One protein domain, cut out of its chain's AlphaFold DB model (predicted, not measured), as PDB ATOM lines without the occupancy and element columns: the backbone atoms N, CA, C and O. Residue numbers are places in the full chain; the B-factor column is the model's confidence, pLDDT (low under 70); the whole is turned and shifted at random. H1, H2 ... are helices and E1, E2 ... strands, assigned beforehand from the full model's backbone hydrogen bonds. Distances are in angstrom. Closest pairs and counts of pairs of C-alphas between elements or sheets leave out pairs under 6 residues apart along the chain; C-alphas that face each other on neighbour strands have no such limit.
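AT A GLANCE: This is residues 72 to 206 of the 299 residues of an uncharacterized protein of Reticulomyxa filosa (UniProt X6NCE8). A long, strongly twisted sheet of three strands, E1 to E3, sends its E2-E3 hairpin out as an arm, while E1 and the first part of E2 run beside a loose body of small parts. In that body the two-stranded sheets E4-E5 and E6-E7 sit with the short helix H4 among them; H2 and H3 lie farther from the long sheet, and H1 follows the end of E1. You will find 135 printed residues with four named helices and seven named strands in the order E1 H1 E2 E3 E4 H2 H3 E5 H4 E6 E7, of mixed class, helices and strands. The three sheets have the orders E1-E2-E3, E4-E5 and E6-E7, each antiparallel. The whole is loose, with a radius of gyration of the C-alphas of 20.3 A, and only just elongated, with spans of 65 by 42 by 27 A.

HOW THE PARTS SIT: Start at E2, residues 95 to 114, the inner strand, which bends by 62 degrees at residue 98. Beside it is edge strand E1, residues 72 to 80, antiparallel at 141 degrees; look at N 77 and O 98, 2.9 A apart. The other edge strand, E3, residues 120 to 131, makes a hairpin with E2; N 108 and O 126 are 2.8 A apart. Next look at E4, residues 145 to 149: the closest C-alphas of E1 and E4 are those of Ile 80 and Tyr 147, 5.1 A apart. E5, residues 181 to 185, is antiparallel to E4, with N 148 and O 182 at 3.0 A. H4, residues 186 to 191, only grazes the long sheet with residues 186 to 190. E6, residues 193 to 196, and E7, residues 202 to 205, form a hairpin, with N 193 and O 205 at 2.8 A. The closest C-alphas of H4 and E7 are those of Phe 191 and Phe 205, 7.5 A apart. H2, residues 151 to 162, is near H3, residues 169 to 176, and both are apart from E1. For H1, residues 83 to 89, the closest C-alphas to E5 are those of Pro 83 and Tyr 181, 6.6 A apart. In H1, H2, H3 and H4 every O i to N i+4 pair is within hydrogen-bond range.

IN THESE COORDINATES: Find C-alpha 72 at (-44.623, -7.151, 246.836); from there E1 runs 26.0 A. E2 covers 50.4 A, ending at C-alpha 114, (-63.172, -15.964, 224.401), and E3 covers 33.7 A. H2 is 16.7 A long, E4 13.2 A and E5 12.8 A. E7 ends at C-alpha 205, (-28.972, -6.520, 230.609).

THE WHOLE: The two C-alphas farthest apart are those of Asn 89 and Asp 117, at 67.1 A. Residues 115 to 120 and 162 to 167 stand free. The printed part has no cut; E3 to E4 is a long link of 13 residues. Look for low confidence at residues 196 to 202, under 70; the mean pLDDT of the printed part is 87.4.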
ATOM      1  N   GLN A  72     -45.745  -7.991 246.454       88.06
ATOM      2  CA  GLN A  72     -44.623  -7.151 246.836       88.06
ATOM      3  C   GLN A  72     -43.331  -7.957 246.701       88.06
ATOM      4  O   GLN A  72     -43.190  -9.033 247.283       88.06
ATOM      5  N   PHE A  73     -42.364  -7.407 245.976       90.44
ATOM      6  CA  PHE A  73     -41.047  -7.994 245.782       90.44
ATOM      7  C   PHE A  73     -40.012  -7.134 246.490       90.44
ATOM      8  O   PHE A  73     -39.928  -5.934 246.241       90.44
ATOM      9  N   SER A  74     -39.237  -7.748 247.379       94.00
ATOM     10  CA  SER A  74     -38.119  -7.094 248.064       94.00
ATOM     11  C   SER A  74     -36.820  -7.637 247.487       94.00
ATOM     12  O   SER A  74     -36.495  -8.805 247.705       94.00
ATOM     13  N   TYR A  75     -36.102  -6.812 246.728       94.06
ATOM     14  CA  TYR A  75     -34.818  -7.188 246.144       94.06
ATOM     15  C   TYR A  75     -33.670  -6.731 247.036       94.06
ATOM     16  O   TYR A  75     -33.662  -5.606 247.536       94.06
ATOM     17  N   TYR A  76     -32.689  -7.613 247.188       95.44
ATOM     18  CA  TYR A  76     -31.447  -7.367 247.907       95.44
ATOM     19  C   TYR A  76     -30.289  -7.568 246.939       95.44
ATOM     20  O   TYR A  76     -30.280  -8.522 246.159       95.44
ATOM     21  N   ILE A  77     -29.323  -6.660 246.980       94.62
ATOM     22  CA  ILE A  77     -28.127  -6.707 246.146       94.62
ATOM     23  C   ILE A  77     -26.940  -7.036 247.037       94.62
ATOM     24  O   ILE A  77     -26.747  -6.420 248.079       94.62
ATOM     25  N   PHE A  78     -26.126  -7.996 246.611       96.00
ATOM     26  CA  PHE A  78     -24.877  -8.328 247.288       96.00
ATOM     27  C   PHE A  78     -23.724  -7.563 246.640       96.00
ATOM     28  O   PHE A  78     -23.204  -7.971 245.603       96.00
ATOM     29  N   ASN A  79     -23.340  -6.448 247.257       96.94
ATOM     30  CA  ASN A  79     -22.185  -5.652 246.861       96.94
ATOM     31  C   ASN A  79     -20.882  -6.373 247.215       96.94
ATOM     32  O   ASN A  79     -20.710  -6.847 248.338       96.94
ATOM     33  N   ILE A  80     -19.948  -6.423 246.272       97.12
ATOM     34  CA  ILE A  80     -18.648  -7.066 246.450       97.12
ATOM     35  C   ILE A  80     -17.643  -6.021 246.928       97.12
ATOM     36  O   ILE A  80     -17.277  -5.111 246.193       97.12
ATOM     37  N   THR A  81     -17.152  -6.148 248.158       97.38
ATOM     38  CA  THR A  81     -16.303  -5.108 248.769       97.38
ATOM     39  C   THR A  81     -14.811  -5.272 248.464       97.38
ATOM     40  O   THR A  81     -14.008  -4.437 248.871       97.38
ATOM     41  N   ASN A  82     -14.405  -6.363 247.808       96.56
ATOM     42  CA  ASN A  82     -13.004  -6.665 247.486       96.56
ATOM     43  C   ASN A  82     -12.784  -7.196 246.048       96.56
ATOM     44  O   ASN A  82     -12.019  -8.148 245.886       96.56
ATOM     45  N   PRO A  83     -13.385  -6.598 244.999       95.31
ATOM     46  CA  PRO A  83     -13.386  -7.161 243.641       95.31
ATOM     47  C   PRO A  83     -11.973  -7.416 243.092       95.31
ATOM     48  O   PRO A  83     -11.705  -8.492 242.574       95.31
ATOM     49  N   VAL A  84     -11.038  -6.482 243.304       93.50
ATOM     50  CA  VAL A  84      -9.636  -6.592 242.852       93.50
ATOM     51  C   VAL A  84      -8.917  -7.787 243.489       93.50
ATOM     52  O   VAL A  84      -8.230  -8.536 242.813       93.50
ATOM     53  N   GLN A  85      -9.115  -8.027 244.790       94.75
ATOM     54  CA  GLN A  85      -8.468  -9.157 245.475       94.75
ATOM     55  C   GLN A  85      -8.992 -10.505 244.975       94.75
ATOM     56  O   GLN A  85      -8.266 -11.501 245.015       94.75
ATOM     57  N   VAL A  86     -10.254 -10.548 244.546       92.88
ATOM     58  CA  VAL A  86     -10.839 -11.762 243.979       92.88
ATOM     59  C   VAL A  86     -10.263 -12.018 242.590       92.88
ATOM     60  O   VAL A  86      -9.812 -13.132 242.338       92.88
ATOM     61  N   THR A  87     -10.218 -10.996 241.733       87.94
ATOM     62  CA  THR A  87      -9.695 -11.119 240.365       87.94
ATOM     63  C   THR A  87      -8.198 -11.423 240.342       87.94
ATOM     64  O   THR A  87      -7.781 -12.364 239.674       87.94
ATOM     65  N   ASP A  88      -7.393 -10.678 241.102       88.00
ATOM     66  CA  ASP A  88      -5.933 -10.707 240.955       88.00
ATOM     67  C   ASP A  88      -5.280 -11.807 241.799       88.00
ATOM     68  O   ASP A  88      -4.300 -12.425 241.387       88.00
ATOM     69  N   ASN A  89      -5.827 -12.067 242.992       91.19
ATOM     70  CA  ASN A  89      -5.210 -12.957 243.982       91.19
ATOM     71  C   ASN A  89      -6.019 -14.237 244.236       91.19
ATOM     72  O   ASN A  89      -5.638 -15.031 245.096       91.19
ATOM     73  N   GLY A  90      -7.169 -14.417 243.576       90.38
ATOM     74  CA  GLY A  90      -8.067 -15.551 243.824       90.38
ATOM     75  C   GLY A  90      -8.653 -15.576 245.241       90.38
ATOM     76  O   GLY A  90      -8.990 -16.641 245.758       90.38
ATOM     77  N   SER A  91      -8.737 -14.419 245.909       95.31
ATOM     78  CA  SER A  91      -9.321 -14.329 247.254       95.31
ATOM     79  C   SER A  91     -10.823 -14.615 247.228       95.31
ATOM     80  O   SER A  91     -11.493 -14.396 246.223       95.31
ATOM     81  N   PHE A  92     -11.394 -15.035 248.358       95.75
ATOM     82  CA  PHE A  92     -12.848 -15.178 248.458       95.75
ATOM     83  C   PHE A  92     -13.560 -13.811 248.395       95.75
ATOM     84  O   PHE A  92     -13.091 -12.848 249.023       95.75
ATOM     85  N   PRO A  93     -14.698 -13.709 247.679       95.75
ATOM     86  CA  PRO A  93     -15.485 -12.484 247.628       95.75
ATOM     87  C   PRO A  93     -16.107 -12.180 248.993       95.75
ATOM     88  O   PRO A  93     -16.678 -13.050 249.650       95.75
ATOM     89  N   ARG A  94     -16.009 -10.919 249.409       97.62
ATOM     90  CA  ARG A  94     -16.656 -10.366 250.599       97.62
ATOM     91  C   ARG A  94     -17.915  -9.642 250.157       97.62
ATOM     92  O   ARG A  94     -17.837  -8.702 249.366       97.62
ATOM     93  N   LEU A  95     -19.056 -10.113 250.644       97.12
ATOM     94  CA  LEU A  95     -20.370  -9.622 250.250       97.12
ATOM     95  C   LEU A  95     -20.954  -8.721 251.337       97.12
ATOM     96  O   LEU A  95     -20.901  -9.052 252.520       97.12
ATOM     97  N   GLN A  96     -21.546  -7.614 250.914       97.38
ATOM     98  CA  GLN A  96     -22.355  -6.725 251.734       97.38
ATOM     99  C   GLN A  96     -23.765  -6.679 251.146       97.38
ATOM    100  O   GLN A  96     -23.945  -6.282 249.996       97.38
ATOM    101  N   GLU A  97     -24.763  -7.090 251.923       97.06
ATOM    102  CA  GLU A  97     -26.166  -6.997 251.518       97.06
ATOM    103  C   GLU A  97     -26.644  -5.536 251.547       97.06
ATOM    104  O   GLU A  97     -26.402  -4.804 252.509       97.06
ATOM    105  N   ILE A  98     -27.320  -5.119 250.479       96.38
ATOM    106  CA  ILE A  98     -27.864  -3.777 250.278       96.38
ATOM    107  C   ILE A  98     -29.335  -3.916 249.883       96.38
ATOM    108  O   ILE A  98     -29.660  -4.567 248.890       96.38
ATOM    109  N   GLY A  99     -30.227  -3.299 250.656       95.31
ATOM    110  CA  GLY A  99     -31.668  -3.352 250.425       95.31
ATOM    111  C   GLY A  99     -32.480  -3.192 251.716       95.31
ATOM    112  O   GLY A  99     -31.922  -2.798 252.745       95.31
ATOM    113  N   PRO A 100     -33.794  -3.476 251.672       96.88
ATOM    114  CA  PRO A 100     -34.546  -3.920 250.493       96.88
ATOM    115  C   PRO A 100     -34.853  -2.783 249.507       96.88
ATOM    116  O   PRO A 100     -35.146  -1.660 249.913       96.88
ATOM    117  N   PHE A 101     -34.873  -3.106 248.213       95.88
ATOM    118  CA  PHE A 101     -35.526  -2.304 247.175       95.88
ATOM    119  C   PHE A 101     -36.871  -2.942 246.851       95.88
ATOM    120  O   PHE A 101     -36.929  -4.063 246.335       95.88
ATOM    121  N   VAL A 102     -37.953  -2.254 247.204       93.62
ATOM    122  CA  VAL A 102     -39.308  -2.795 247.151       93.62
ATOM    123  C   VAL A 102     -40.028  -2.367 245.881       93.62
ATOM    124  O   VAL A 102     -40.079  -1.186 245.529       93.62
ATOM    125  N   PHE A 103     -40.630  -3.352 245.219       90.88
ATOM    126  CA  PHE A 103     -41.424  -3.172 244.015       90.88
ATOM    127  C   PHE A 103     -42.767  -3.874 244.131       90.88
ATOM    128  O   PHE A 103     -42.881  -4.973 244.671       90.88
ATOM    129  N   PHE A 104     -43.776  -3.255 243.542       88.56
ATOM    130  CA  PHE A 104     -45.115  -3.801 243.412       88.56
ATOM    131  C   PHE A 104     -45.326  -4.293 241.984       88.56
ATOM    132  O   PHE A 104     -45.137  -3.532 241.030       88.56
ATOM    133  N   ARG A 105     -45.721  -5.560 241.816       86.12
ATOM    134  CA  ARG A 105     -46.045  -6.099 240.490       86.12
ATOM    135  C   ARG A 105     -47.475  -5.727 240.112       86.12
ATOM    136  O   ARG A 105     -48.418  -6.046 240.832       86.12
ATOM    137  N   THR A 106     -47.620  -5.082 238.960       85.31
ATOM    138  CA  THR A 106     -48.916  -4.802 238.324       85.31
ATOM    139  C   THR A 106     -49.085  -5.663 237.087       85.31
ATOM    140  O   THR A 106     -48.119  -5.909 236.364       85.31
ATOM    141  N   GLU A 107     -50.311  -6.115 236.851       86.88
ATOM    142  CA  GLU A 107     -50.657  -7.060 235.792       86.88
ATOM    143  C   GLU A 107     -51.761  -6.498 234.909       86.88
ATOM    144  O   GLU A 107     -52.705  -5.876 235.400       86.88
ATOM    145  N   VAL A 108     -51.639  -6.767 233.615       89.50
ATOM    146  CA  VAL A 108     -52.569  -6.363 232.566       89.50
ATOM    147  C   VAL A 108     -52.797  -7.559 231.648       89.50
ATOM    148  O   VAL A 108     -51.843  -8.189 231.188       89.50
ATOM    149  N   ARG A 109     -54.057  -7.864 231.351       91.75
ATOM    150  CA  ARG A 109     -54.470  -8.869 230.365       91.75
ATOM    151  C   ARG A 109     -54.998  -8.125 229.148       91.75
ATOM    152  O   ARG A 109     -56.097  -7.595 229.182       91.75
ATOM    153  N   ARG A 110     -54.195  -8.019 228.092       92.81
ATOM    154  CA  ARG A 110     -54.591  -7.313 226.866       92.81
ATOM    155  C   ARG A 110     -55.331  -8.247 225.921       92.81
ATOM    156  O   ARG A 110     -54.995  -9.430 225.832       92.81
ATOM    157  N   ASP A 111     -56.291  -7.674 225.208       93.25
ATOM    158  CA  ASP A 111     -57.023  -8.304 224.109       93.25
ATOM    159  C   ASP A 111     -57.570  -9.704 224.451       93.25
ATOM    160  O   ASP A 111     -57.235 -10.683 223.778       93.25
ATOM    161  N   PRO A 112     -58.382  -9.843 225.518       95.19
ATOM    162  CA  PRO A 112     -58.995 -11.119 225.854       95.19
ATOM    163  C   PRO A 112     -59.975 -11.564 224.763       95.19
ATOM    164  O   PRO A 112     -60.899 -10.842 224.386       95.19
ATOM    165  N   ILE A 113     -59.766 -12.784 224.269       96.31
ATOM    166  CA  ILE A 113     -60.558 -13.442 223.232       96.31
ATOM    167  C   ILE A 113     -61.122 -14.738 223.810       96.31
ATOM    168  O   ILE A 113     -60.388 -15.690 224.090       96.31
ATOM    169  N   PHE A 114     -62.443 -14.783 223.953       97.00
ATOM    170  CA  PHE A 114     -63.172 -15.964 224.401       97.00
ATOM    171  C   PHE A 114     -63.506 -16.890 223.236       97.00
ATOM    172  O   PHE A 114     -63.805 -16.445 222.125       97.00
ATOM    173  N   ASN A 115     -63.528 -18.190 223.511       95.38
ATOM    174  CA  ASN A 115     -64.186 -19.144 222.625       95.38
ATOM    175  C   ASN A 115     -65.724 -18.996 222.677       95.38
ATOM    176  O   ASN A 115     -66.283 -18.288 223.518       95.38
ATOM    177  N   ASN A 116     -66.423 -19.662 221.753       92.69
ATOM    178  CA  ASN A 116     -67.869 -19.485 221.550       92.69
ATOM    179  C   ASN A 116     -68.714 -19.781 222.798       92.69
ATOM    180  O   ASN A 116     -69.715 -19.113 223.029       92.69
ATOM    181  N   ASP A 117     -68.314 -20.762 223.603       93.25
ATOM    182  CA  ASP A 117     -68.987 -21.155 224.845       93.25
ATOM    183  C   ASP A 117     -68.420 -20.436 226.085       93.25
ATOM    184  O   ASP A 117     -68.864 -20.704 227.198       93.25
ATOM    185  N   SER A 118     -67.454 -19.523 225.912       93.44
ATOM    186  CA  SER A 118     -66.693 -18.831 226.966       93.44
ATOM    187  C   SER A 118     -66.113 -19.755 228.039       93.44
ATOM    188  O   SER A 118     -66.039 -19.375 229.209       93.44
ATOM    189  N   THR A 119     -65.733 -20.979 227.685       95.25
ATOM    190  CA  THR A 119     -65.047 -21.900 228.602       95.25
ATOM    191  C   THR A 119     -63.543 -21.659 228.660       95.25
ATOM    192  O   THR A 119     -62.915 -21.981 229.671       95.25
ATOM    193  N   VAL A 120     -62.983 -21.048 227.616       96.12
ATOM    194  CA  VAL A 120     -61.564 -20.719 227.475       96.12
ATOM    195  C   VAL A 120     -61.416 -19.257 227.078       96.12
ATOM    196  O   VAL A 120     -62.157 -18.753 226.230       96.12
ATOM    197  N   VAL A 121     -60.423 -18.593 227.666       96.00
ATOM    198  CA  VAL A 121     -60.010 -17.240 227.297       96.00
ATOM    199  C   VAL A 121     -58.533 -17.233 226.912       96.00
ATOM    200  O   VAL A 121     -57.698 -17.847 227.579       96.00
ATOM    201  N   ASN A 122     -58.226 -16.543 225.817       96.62
ATOM    202  CA  ASN A 122     -56.869 -16.280 225.353       96.62
ATOM    203  C   ASN A 122     -56.575 -14.796 225.518       96.62
ATOM    204  O   ASN A 122     -57.403 -13.979 225.134       96.62
ATOM    205  N   TYR A 123     -55.416 -14.437 226.051       95.31
ATOM    206  CA  TYR A 123     -55.028 -13.036 226.206       95.31
ATOM    207  C   TYR A 123     -53.514 -12.875 226.168       95.31
ATOM    208  O   TYR A 123     -52.748 -13.831 226.333       95.31
ATOM    209  N   THR A 124     -53.076 -11.636 225.976       94.88
ATOM    210  CA  THR A 124     -51.675 -11.260 226.139       94.88
ATOM    211  C   THR A 124     -51.467 -10.788 227.572       94.88
ATOM    212  O   THR A 124     -51.947  -9.731 227.977       94.88
ATOM    213  N   TYR A 125     -50.784 -11.603 228.366       92.12
ATOM    214  CA  TYR A 125     -50.432 -11.291 229.740       92.12
ATOM    215  C   TYR A 125     -49.195 -10.401 229.774       92.12
ATOM    216  O   TYR A 125     -48.152 -10.759 229.222       92.12
ATOM    217  N   HIS A 126     -49.315  -9.262 230.444       90.12
ATOM    218  CA  HIS A 126     -48.248  -8.296 230.621       90.12
ATOM    219  C   HIS A 126     -48.129  -7.922 232.096       90.12
ATOM    220  O   HIS A 126     -49.115  -7.520 232.714       90.12
ATOM    221  N   TYR A 127     -46.921  -7.967 232.652       88.00
ATOM    222  CA  TYR A 127     -46.671  -7.432 233.989       88.00
ATOM    223  C   TYR A 127     -45.485  -6.473 234.017       88.00
ATOM    224  O   TYR A 127     -44.548  -6.575 233.224       88.00
ATOM    225  N   ARG A 128     -45.537  -5.530 234.959       86.06
ATOM    226  CA  ARG A 128     -44.455  -4.578 235.238       86.06
ATOM    227  C   ARG A 128     -44.285  -4.362 236.733       86.06
ATOM    228  O   ARG A 128     -45.246  -4.478 237.496       86.06
ATOM    229  N   TYR A 129     -43.079  -3.975 237.116       87.62
ATOM    230  CA  TYR A 129     -42.714  -3.651 238.487       87.62
ATOM    231  C   TYR A 129     -42.732  -2.136 238.697       87.62
ATOM    232  O   TYR A 129     -42.211  -1.385 237.876       87.62
ATOM    233  N   ILE A 130     -43.348  -1.690 239.790       87.75
ATOM    234  CA  ILE A 130     -43.427  -0.281 240.181       87.75
ATOM    235  C   ILE A 130     -42.636  -0.103 241.472       87.75
ATOM    236  O   ILE A 130     -42.960  -0.728 242.479       87.75
ATOM    237  N   TYR A 131     -41.598   0.733 241.435       90.38
ATOM    238  CA  TYR A 131     -40.770   1.033 242.603       90.38
ATOM    239  C   TYR A 131     -41.575   1.738 243.694       90.38
ATOM    240  O   TYR A 131     -42.364   2.637 243.401       90.38
ATOM    241  N   SER A 132     -41.329   1.376 244.953       90.94
ATOM    242  CA  SER A 132     -41.860   2.097 246.103       90.94
ATOM    243  C   SER A 132     -40.748   2.530 247.046       90.94
ATOM    244  O   SER A 132     -40.173   1.719 247.770       90.94
ATOM    245  N   SER A 133     -40.480   3.835 247.077       91.44
ATOM    246  CA  SER A 133     -39.534   4.432 248.023       91.44
ATOM    247  C   SER A 133     -40.005   4.343 249.476       91.44
ATOM    248  O   SER A 133     -39.170   4.320 250.367       91.44
ATOM    249  N   GLU A 134     -41.317   4.264 249.718       91.44
ATOM    250  CA  GLU A 134     -41.902   4.193 251.065       91.44
ATOM    251  C   GLU A 134     -41.578   2.876 251.782       91.44
ATOM    252  O   GLU A 134     -41.290   2.879 252.975       91.44
ATOM    253  N   TYR A 135     -41.594   1.758 251.051       91.62
ATOM    254  CA  TYR A 135     -41.292   0.430 251.600       91.62
ATOM    255  C   TYR A 135     -39.826   0.019 251.415       91.62
ATOM    256  O   TYR A 135     -39.403  -1.006 251.950       91.62
ATOM    257  N   SER A 136     -39.055   0.787 250.643       94.56
ATOM    258  CA  SER A 136     -37.629   0.536 250.432       94.56
ATOM    259  C   SER A 136     -36.787   1.089 251.580       94.56
ATOM    260  O   SER A 136     -37.223   1.937 252.356       94.56
ATOM    261  N   THR A 137     -35.549   0.612 251.684       93.62
ATOM    262  CA  THR A 137     -34.579   1.147 252.642       93.62
ATOM    263  C   THR A 137     -34.314   2.635 252.410       93.62
ATOM    264  O   THR A 137     -34.204   3.090 251.275       93.62
ATOM    265  N   THR A 138     -34.161   3.396 253.494       94.00
ATOM    266  CA  THR A 138     -33.744   4.807 253.441       94.00
ATOM    267  C   THR A 138     -32.223   4.972 253.471       94.00
ATOM    268  O   THR A 138     -31.732   6.091 253.366       94.00
ATOM    269  N   LEU A 139     -31.474   3.883 253.684       94.44
ATOM    270  CA  LEU A 139     -30.011   3.910 253.796       94.44
ATOM    271  C   LEU A 139     -29.315   3.963 252.436       94.44
ATOM    272  O   LEU A 139     -28.189   4.444 252.357       94.44
ATOM    273  N   TYR A 140     -29.979   3.454 251.399       93.56
ATOM    274  CA  TYR A 140     -29.428   3.321 250.060       93.56
ATOM    275  C   TYR A 140     -30.435   3.787 249.017       93.56
ATOM    276  O   TYR A 140     -31.640   3.597 249.172       93.56
ATOM    277  N   ASN A 141     -29.933   4.350 247.926       93.50
ATOM    278  CA  ASN A 141     -30.720   4.816 246.796       93.50
ATOM    279  C   ASN A 141     -30.454   3.977 245.545       93.50
ATOM    280  O   ASN A 141     -29.390   3.391 245.373       93.50
ATOM    281  N   LEU A 142     -31.398   3.998 244.600       93.62
ATOM    282  CA  LEU A 142     -31.217   3.358 243.292       93.62
ATOM    283  C   LEU A 142     -30.034   3.947 242.492       93.62
ATOM    284  O   LEU A 142     -29.534   3.310 241.571       93.62
ATOM    285  N   SER A 143     -29.576   5.154 242.830       95.06
ATOM    286  CA  SER A 143     -28.398   5.792 242.234       95.06
ATOM    287  C   SER A 143     -27.068   5.332 242.833       95.06
ATOM    288  O   SER A 143     -26.022   5.686 242.290       95.06
ATOM    289  N   ASP A 144     -27.084   4.592 243.943       95.50
ATOM    290  CA  ASP A 144     -25.859   4.190 244.630       95.50
ATOM    291  C   ASP A 144     -25.098   3.156 243.806       95.50
ATOM    292  O   ASP A 144     -25.689   2.276 243.178       95.50
ATOM    293  N   MET A 145     -23.773   3.286 243.801       96.00
ATOM    294  CA  MET A 145     -22.875   2.457 243.008       96.00
ATOM    295  C   MET A 145     -22.429   1.233 243.798       96.00
ATOM    296  O   MET A 145     -22.045   1.337 244.963       96.00
ATOM    297  N   VAL A 146     -22.436   0.076 243.145       95.56
ATOM    298  CA  VAL A 146     -22.066  -1.203 243.756       95.56
ATOM    299  C   VAL A 146     -21.252  -2.042 242.782       95.56
ATOM    300  O   VAL A 146     -21.402  -1.927 241.564       95.56
ATOM    301  N   TYR A 147     -20.402  -2.909 243.327       95.25
ATOM    302  CA  TYR A 147     -19.733  -3.942 242.552       95.25
ATOM    303  C   TYR A 147     -20.586  -5.204 242.520       95.25
ATOM    304  O   TYR A 147     -20.889  -5.783 243.566       95.25
ATOM    305  N   VAL A 148     -20.929  -5.662 241.319       92.75
ATOM    306  CA  VAL A 148     -21.632  -6.931 241.087       92.75
ATOM    307  C   VAL A 148     -20.885  -7.779 240.072       92.75
ATOM    308  O   VAL A 148     -20.111  -7.271 239.264       92.75
ATOM    309  N   ILE A 149     -21.108  -9.090 240.103       90.12
ATOM    310  CA  ILE A 149     -20.560  -9.970 239.073       90.12
ATOM    311  C   ILE A 149     -21.185  -9.644 237.715       90.12
ATOM    312  O   ILE A 149     -22.398  -9.483 237.609       90.12
ATOM    313  N   SER A 150     -20.353  -9.561 236.680       86.56
ATOM    314  CA  SER A 150     -20.791  -9.354 235.305       86.56
ATOM    315  C   SER A 150     -21.617 -10.557 234.827       86.56
ATOM    316  O   SER A 150     -21.060 -11.652 234.672       86.56
ATOM    317  N   PRO A 151     -22.930 -10.404 234.546       84.25
ATOM    318  CA  PRO A 151     -23.737 -11.503 234.014       84.25
ATOM    319  C   PRO A 151     -23.237 -11.959 232.643       84.25
ATOM    320  O   PRO A 151     -23.324 -13.137 232.301       84.25
ATOM    321  N   PHE A 152     -22.665 -11.032 231.871       80.00
ATOM    322  CA  PHE A 152     -22.023 -11.364 230.614       80.00
ATOM    323  C   PHE A 152     -20.793 -12.248 230.828       80.00
ATOM    324  O   PHE A 152     -20.669 -13.265 230.151       80.00
ATOM    325  N   TRP A 153     -19.909 -11.901 231.768       82.25
ATOM    326  CA  TRP A 153     -18.728 -12.717 232.058       82.25
ATOM    327  C   TRP A 153     -19.127 -14.144 232.449       82.25
ATOM    328  O   TRP A 153     -18.560 -15.113 231.946       82.25
ATOM    329  N   LEU A 154     -20.177 -14.288 233.267       85.12
ATOM    330  CA  LEU A 154     -20.760 -15.587 233.619       85.12
ATOM    331  C   LEU A 154     -21.294 -16.346 232.397       85.12
ATOM    332  O   LEU A 154     -21.004 -17.531 232.224       85.12
ATOM    333  N   TYR A 155     -22.059 -15.675 231.535       83.81
ATOM    334  CA  TYR A 155     -22.578 -16.281 230.312       83.81
ATOM    335  C   TYR A 155     -21.441 -16.734 229.390       83.81
ATOM    336  O   TYR A 155     -21.410 -17.889 228.962       83.81
ATOM    337  N   PHE A 156     -20.488 -15.846 229.118       82.12
ATOM    338  CA  PHE A 156     -19.371 -16.090 228.220       82.12
ATOM    339  C   PHE A 156     -18.490 -17.237 228.703       82.12
ATOM    340  O   PHE A 156     -18.241 -18.167 227.941       82.12
ATOM    341  N   THR A 157     -18.067 -17.221 229.967       83.38
ATOM    342  CA  THR A 157     -17.230 -18.290 230.535       83.38
ATOM    343  C   THR A 157     -17.947 -19.640 230.525       83.38
ATOM    344  O   THR A 157     -17.328 -20.665 230.228       83.38
ATOM    345  N   ASN A 158     -19.267 -19.665 230.750       86.19
ATOM    346  CA  ASN A 158     -20.050 -20.890 230.624       86.19
ATOM    347  C   ASN A 158     -20.117 -21.394 229.169       86.19
ATOM    348  O   ASN A 158     -19.902 -22.583 228.936       86.19
ATOM    349  N   GLN A 159     -20.355 -20.517 228.187       83.81
ATOM    350  CA  GLN A 159     -20.352 -20.887 226.761       83.81
ATOM    351  C   GLN A 159     -18.969 -21.340 226.280       83.81
ATOM    352  O   GLN A 159     -18.840 -22.341 225.574       83.81
ATOM    353  N   TYR A 160     -17.918 -20.642 226.706       83.44
ATOM    354  CA  TYR A 160     -16.530 -21.000 226.432       83.44
ATOM    355  C   TYR A 160     -16.219 -22.421 226.925       83.44
ATOM    356  O   TYR A 160     -15.679 -23.240 226.183       83.44
ATOM    357  N   ARG A 161     -16.643 -22.755 228.154       82.50
ATOM    358  CA  ARG A 161     -16.498 -24.106 228.715       82.50
ATOM    359  C   ARG A 161     -17.248 -25.162 227.895       82.50
ATOM    360  O   ARG A 161     -16.710 -26.241 227.669       82.50
ATOM    361  N   LEU A 162     -18.472 -24.869 227.455       84.62
ATOM    362  CA  LEU A 162     -19.290 -25.804 226.670       84.62
ATOM    363  C   LEU A 162     -18.723 -26.057 225.267       84.62
ATOM    364  O   LEU A 162     -18.817 -27.170 224.760       84.62
ATOM    365  N   THR A 163     -18.114 -25.043 224.654       81.00
ATOM    366  CA  THR A 163     -17.539 -25.128 223.301       81.00
ATOM    367  C   THR A 163     -16.153 -25.771 223.254       81.00
ATOM    368  O   THR A 163     -15.629 -25.970 222.162       81.00
ATOM    369  N   GLN A 164     -15.563 -26.113 224.410       76.75
ATOM    370  CA  GLN A 164     -14.208 -26.674 224.532       76.75
ATOM    371  C   GLN A 164     -13.155 -25.891 223.733       76.75
ATOM    372  O   GLN A 164     -12.230 -26.467 223.165       76.75
ATOM    373  N   SER A 165     -13.308 -24.566 223.662       72.62
ATOM    374  CA  SER A 165     -12.364 -23.729 222.928       72.62
ATOM    375  C   SER A 165     -10.943 -23.905 223.478       72.62
ATOM    376  O   SER A 165     -10.728 -24.035 224.685       72.62
ATOM    377  N   HIS A 166      -9.962 -23.910 222.576       76.81
ATOM    378  CA  HIS A 166      -8.538 -23.993 222.910       76.81
ATOM    379  C   HIS A 166      -7.891 -22.610 223.121       76.81
ATOM    380  O   HIS A 166      -6.693 -22.524 223.381       76.81
ATOM    381  N   VAL A 167      -8.654 -21.519 222.976       78.38
ATOM    382  CA  VAL A 167      -8.139 -20.142 223.060       78.38
ATOM    383  C   VAL A 167      -8.159 -19.646 224.500       78.38
ATOM    384  O   VAL A 167      -9.234 -19.394 225.018       78.38
ATOM    385  N   SER A 168      -6.996 -19.409 225.112       80.12
ATOM    386  CA  SER A 168      -6.902 -18.929 226.503       80.12
ATOM    387  C   SER A 168      -7.925 -17.830 226.855       80.12
ATOM    388  O   SER A 168      -8.039 -16.820 226.155       80.12
ATOM    389  N   LEU A 169      -8.641 -18.019 227.972       77.50
ATOM    390  CA  LEU A 169      -9.574 -17.029 228.518       77.50
ATOM    391  C   LEU A 169      -8.872 -15.703 228.823       77.50
ATOM    392  O   LEU A 169      -9.432 -14.654 228.518       77.50
ATOM    393  N   ASP A 170      -7.635 -15.750 229.320       77.69
ATOM    394  CA  ASP A 170      -6.836 -14.557 229.624       77.69
ATOM    395  C   ASP A 170      -6.546 -13.748 228.354       77.69
ATOM    396  O   ASP A 170      -6.594 -12.518 228.350       77.69
ATOM    397  N   TYR A 171      -6.310 -14.444 227.235       78.44
ATOM    398  CA  TYR A 171      -6.112 -13.797 225.942       78.44
ATOM    399  C   TYR A 171      -7.388 -13.084 225.483       78.44
ATOM    400  O   TYR A 171      -7.335 -11.914 225.108       78.44
ATOM    401  N   LEU A 172      -8.546 -13.743 225.573       75.88
ATOM    402  CA  LEU A 172      -9.833 -13.141 225.207       75.88
ATOM    403  C   LEU A 172     -10.192 -11.969 226.129       75.88
ATOM    404  O   LEU A 172     -10.640 -10.930 225.650       75.88
ATOM    405  N   GLN A 173      -9.929 -12.097 227.429       76.94
ATOM    406  CA  GLN A 173     -10.130 -11.016 228.385       76.94
ATOM    407  C   GLN A 173      -9.256  -9.806 228.053       76.94
ATOM    408  O   GLN A 173      -9.763  -8.688 228.028       76.94
ATOM    409  N   SER A 174      -7.976 -10.024 227.731       78.88
ATOM    410  CA  SER A 174      -7.067  -8.940 227.343       78.88
ATOM    411  C   SER A 174      -7.476  -8.269 226.028       78.88
ATOM    412  O   SER A 174      -7.401  -7.048 225.912       78.88
ATOM    413  N   LEU A 175      -7.974  -9.047 225.057       77.19
ATOM    414  CA  LEU A 175      -8.397  -8.552 223.748       77.19
ATOM    415  C   LEU A 175      -9.622  -7.640 223.855       77.19
ATOM    416  O   LEU A 175      -9.702  -6.625 223.164       77.19
ATOM    417  N   PHE A 176     -10.579  -8.010 224.705       73.69
ATOM    418  CA  PHE A 176     -11.849  -7.298 224.822       73.69
ATOM    419  C   PHE A 176     -11.943  -6.380 226.044       73.69
ATOM    420  O   PHE A 176     -12.931  -5.663 226.179       73.69
ATOM    421  N   SER A 177     -10.920  -6.376 226.910       75.75
ATOM    422  CA  SER A 177     -10.886  -5.603 228.160       75.75
ATOM    423  C   SER A 177     -12.148  -5.815 229.003       75.75
ATOM    424  O   SER A 177     -12.787  -4.865 229.451       75.75
ATOM    425  N   TRP A 178     -12.563  -7.075 229.154       76.94
ATOM    426  CA  TRP A 178     -13.763  -7.415 229.916       76.94
ATOM    427  C   TRP A 178     -13.455  -7.560 231.404       76.94
ATOM    428  O   TRP A 178     -12.620  -8.376 231.800       76.94
ATOM    429  N   ASP A 179     -14.199  -6.822 232.226       82.38
ATOM    430  CA  ASP A 179     -14.122  -6.936 233.676       82.38
ATOM    431  C   ASP A 179     -15.087  -8.004 234.203       82.38
ATOM    432  O   ASP A 179     -16.272  -8.061 233.852       82.38
ATOM    433  N   MET A 180     -14.580  -8.848 235.106       86.00
ATOM    434  CA  MET A 180     -15.393  -9.832 235.827       86.00
ATOM    435  C   MET A 180     -16.438  -9.158 236.726       86.00
ATOM    436  O   MET A 180     -17.523  -9.707 236.937       86.00
ATOM    437  N   TYR A 181     -16.118  -7.973 237.246       90.75
ATOM    438  CA  TYR A 181     -16.977  -7.197 238.129       90.75
ATOM    439  C   TYR A 181     -17.368  -5.881 237.480       90.75
ATOM    440  O   TYR A 181     -16.531  -5.159 236.952       90.75
ATOM    441  N   LEU A 182     -18.652  -5.563 237.566       89.06
ATOM    442  CA  LEU A 182     -19.221  -4.326 237.066       89.06
ATOM    443  C   LEU A 182     -19.422  -3.359 238.218       89.06
ATOM    444  O   LEU A 182     -19.923  -3.758 239.268       89.06
ATOM    445  N   TYR A 183     -19.074  -2.096 237.992       92.50
ATOM    446  CA  TYR A 183     -19.349  -1.000 238.910       92.50
ATOM    447  C   TYR A 183     -20.446  -0.117 238.319       92.50
ATOM    448  O   TYR A 183     -20.178   0.769 237.509       92.50
ATOM    449  N   TYR A 184     -21.691  -0.399 238.698       91.62
ATOM    450  CA  TYR A 184     -22.875   0.292 238.189       91.62
ATOM    451  C   TYR A 184     -23.771   0.747 239.324       91.62
ATOM    452  O   TYR A 184     -23.678   0.247 240.448       91.62
ATOM    453  N   ASN A 185     -24.658   1.691 239.010       94.12
ATOM    454  CA  ASN A 185     -25.695   2.037 239.960       94.12
ATOM    455  C   ASN A 185     -26.752   0.932 240.030       94.12
ATOM    456  O   ASN A 185     -26.957   0.151 239.094       94.12
ATOM    457  N   ILE A 186     -27.432   0.875 241.164       93.69
ATOM    458  CA  ILE A 186     -28.448  -0.136 241.443       93.69
ATOM    459  C   ILE A 186     -29.579  -0.104 240.403       93.69
ATOM    460  O   ILE A 186     -30.017  -1.157 239.943       93.69
ATOM    461  N   SER A 187     -30.007   1.079 239.960       92.44
ATOM    462  CA  SER A 187     -31.037   1.236 238.927       92.44
ATOM    463  C   SER A 187     -30.635   0.586 237.605       92.44
ATOM    464  O   SER A 187     -31.455  -0.069 236.970       92.44
ATOM    465  N   GLN A 188     -29.386   0.761 237.179       90.38
ATOM    466  CA  GLN A 188     -28.846   0.162 235.965       90.38
ATOM    467  C   GLN A 188     -28.865  -1.354 236.100       90.38
ATOM    468  O   GLN A 188     -29.441  -2.025 235.258       90.38
ATOM    469  N   ILE A 189     -28.333  -1.899 237.194       89.69
ATOM    470  CA  ILE A 189     -28.304  -3.352 237.425       89.69
ATOM    471  C   ILE A 189     -29.714  -3.956 237.388       89.69
ATOM    472  O   ILE A 189     -29.921  -5.029 236.817       89.69
ATOM    473  N   LEU A 190     -30.686  -3.270 237.990       90.19
ATOM    474  CA  LEU A 190     -32.058  -3.754 238.047       90.19
ATOM    475  C   LEU A 190     -32.797  -3.624 236.712       90.19
ATOM    476  O   LEU A 190     -33.583  -4.520 236.425       90.19
ATOM    477  N   PHE A 191     -32.557  -2.572 235.917       87.62
ATOM    478  CA  PHE A 191     -33.423  -2.227 234.778       87.62
ATOM    479  C   PHE A 191     -32.756  -2.145 233.412       87.62
ATOM    480  O   PHE A 191     -33.411  -2.475 232.427       87.62
ATOM    481  N   ASP A 192     -31.525  -1.646 233.324       84.75
ATOM    482  CA  ASP A 192     -30.914  -1.295 232.039       84.75
ATOM    483  C   ASP A 192     -29.403  -1.066 232.179       84.75
ATOM    484  O   ASP A 192     -28.887   0.041 232.015       84.75
ATOM    485  N   ALA A 193     -28.671  -2.108 232.557       81.69
ATOM    486  CA  ALA A 193     -27.228  -2.029 232.677       81.69
ATOM    487  C   ALA A 193     -26.631  -2.167 231.273       81.69
ATOM    488  O   ALA A 193     -26.758  -3.234 230.656       81.69
ATOM    489  N   PRO A 194     -26.003  -1.106 230.735       74.69
ATOM    490  CA  PRO A 194     -25.421  -1.164 229.407       74.69
ATOM    491  C   PRO A 194     -24.259  -2.155 229.411       74.69
ATOM    492  O   PRO A 194     -23.477  -2.198 230.360       74.69
ATOM    493  N   TYR A 195     -24.114  -2.930 228.338       70.94
ATOM    494  CA  TYR A 195     -22.931  -3.757 228.158       70.94
ATOM    495  C   TYR A 195     -22.371  -3.603 226.746       70.94
ATOM    496  O   TYR A 195     -22.906  -4.128 225.767       70.94
ATOM    497  N   ASN A 196     -21.232  -2.919 226.653       61.03
ATOM    498  CA  ASN A 196     -20.508  -2.724 225.403       61.03
ATOM    499  C   ASN A 196     -19.585  -3.919 225.153       61.03
ATOM    500  O   ASN A 196     -18.410  -3.907 225.503       61.03
ATOM    501  N   LEU A 197     -20.141  -4.976 224.560       56.53
ATOM    502  CA  LEU A 197     -19.381  -6.179 224.204       56.53
ATOM    503  C   LEU A 197     -18.372  -5.949 223.086       56.53
ATOM    504  O   LEU A 197     -17.282  -6.513 223.074       56.53
ATOM    505  N   LEU A 198     -18.809  -5.152 222.121       54.38
ATOM    506  CA  LEU A 198     -18.103  -4.736 220.926       54.38
ATOM    507  C   LEU A 198     -18.565  -3.300 220.644       54.38
ATOM    508  O   LEU A 198     -19.721  -2.992 220.949       54.38
ATOM    509  N   PRO A 199     -17.751  -2.452 219.990       55.09
ATOM    510  CA  PRO A 199     -18.125  -1.074 219.637       55.09
ATOM    511  C   PRO A 199     -19.455  -0.933 218.866       55.09
ATOM    512  O   PRO A 199     -19.984   0.164 218.744       55.09
ATOM    513  N   TYR A 200     -19.994  -2.042 218.346       54.62
ATOM    514  CA  TYR A 200     -21.181  -2.103 217.494       54.62
ATOM    515  C   TYR A 200     -22.376  -2.845 218.114       54.62
ATOM    516  O   TYR A 200     -23.417  -2.951 217.472       54.62
ATOM    517  N   MET A 201     -22.258  -3.377 219.337       56.00
ATOM    518  CA  MET A 201     -23.371  -4.052 220.015       56.00
ATOM    519  C   MET A 201     -23.872  -3.210 221.179       56.00
ATOM    520  O   MET A 201     -23.327  -3.272 222.274       56.00
ATOM    521  N   ASN A 202     -24.942  -2.456 220.928       64.31
ATOM    522  CA  ASN A 202     -25.645  -1.702 221.956       64.31
ATOM    523  C   ASN A 202     -26.741  -2.592 222.559       64.31
ATOM    524  O   ASN A 202     -27.879  -2.609 222.086       64.31
ATOM    525  N   LYS A 203     -26.361  -3.425 223.529       74.94
ATOM    526  CA  LYS A 203     -27.289  -4.269 224.287       74.94
ATOM    527  C   LYS A 203     -27.179  -3.932 225.766       74.94
ATOM    528  O   LYS A 203     -26.093  -3.634 226.260       74.94
ATOM    529  N   SER A 204     -28.295  -4.029 226.467       78.69
ATOM    530  CA  SER A 204     -28.338  -3.949 227.918       78.69
ATOM    531  C   SER A 204     -28.752  -5.283 228.518       78.69
ATOM    532  O   SER A 204     -29.343  -6.140 227.851       78.69
ATOM    533  N   PHE A 205     -28.396  -5.474 229.784       80.50
ATOM    534  CA  PHE A 205     -28.972  -6.520 230.609       80.50
ATOM    535  C   PHE A 205     -29.840  -5.884 231.690       80.50
ATOM    536  O   PHE A 205     -29.609  -4.758 232.123       80.50
ATOM    537  N   SER A 206     -30.826  -6.642 232.144       83.31
ATOM    538  CA  SER A 206     -31.710  -6.249 233.227       83.31
ATOM    539  C   SER A 206     -32.045  -7.474 234.065       83.31
ATOM    540  O   SER A 206     -32.260  -8.556 233.511       83.31
TER     541      SER A 206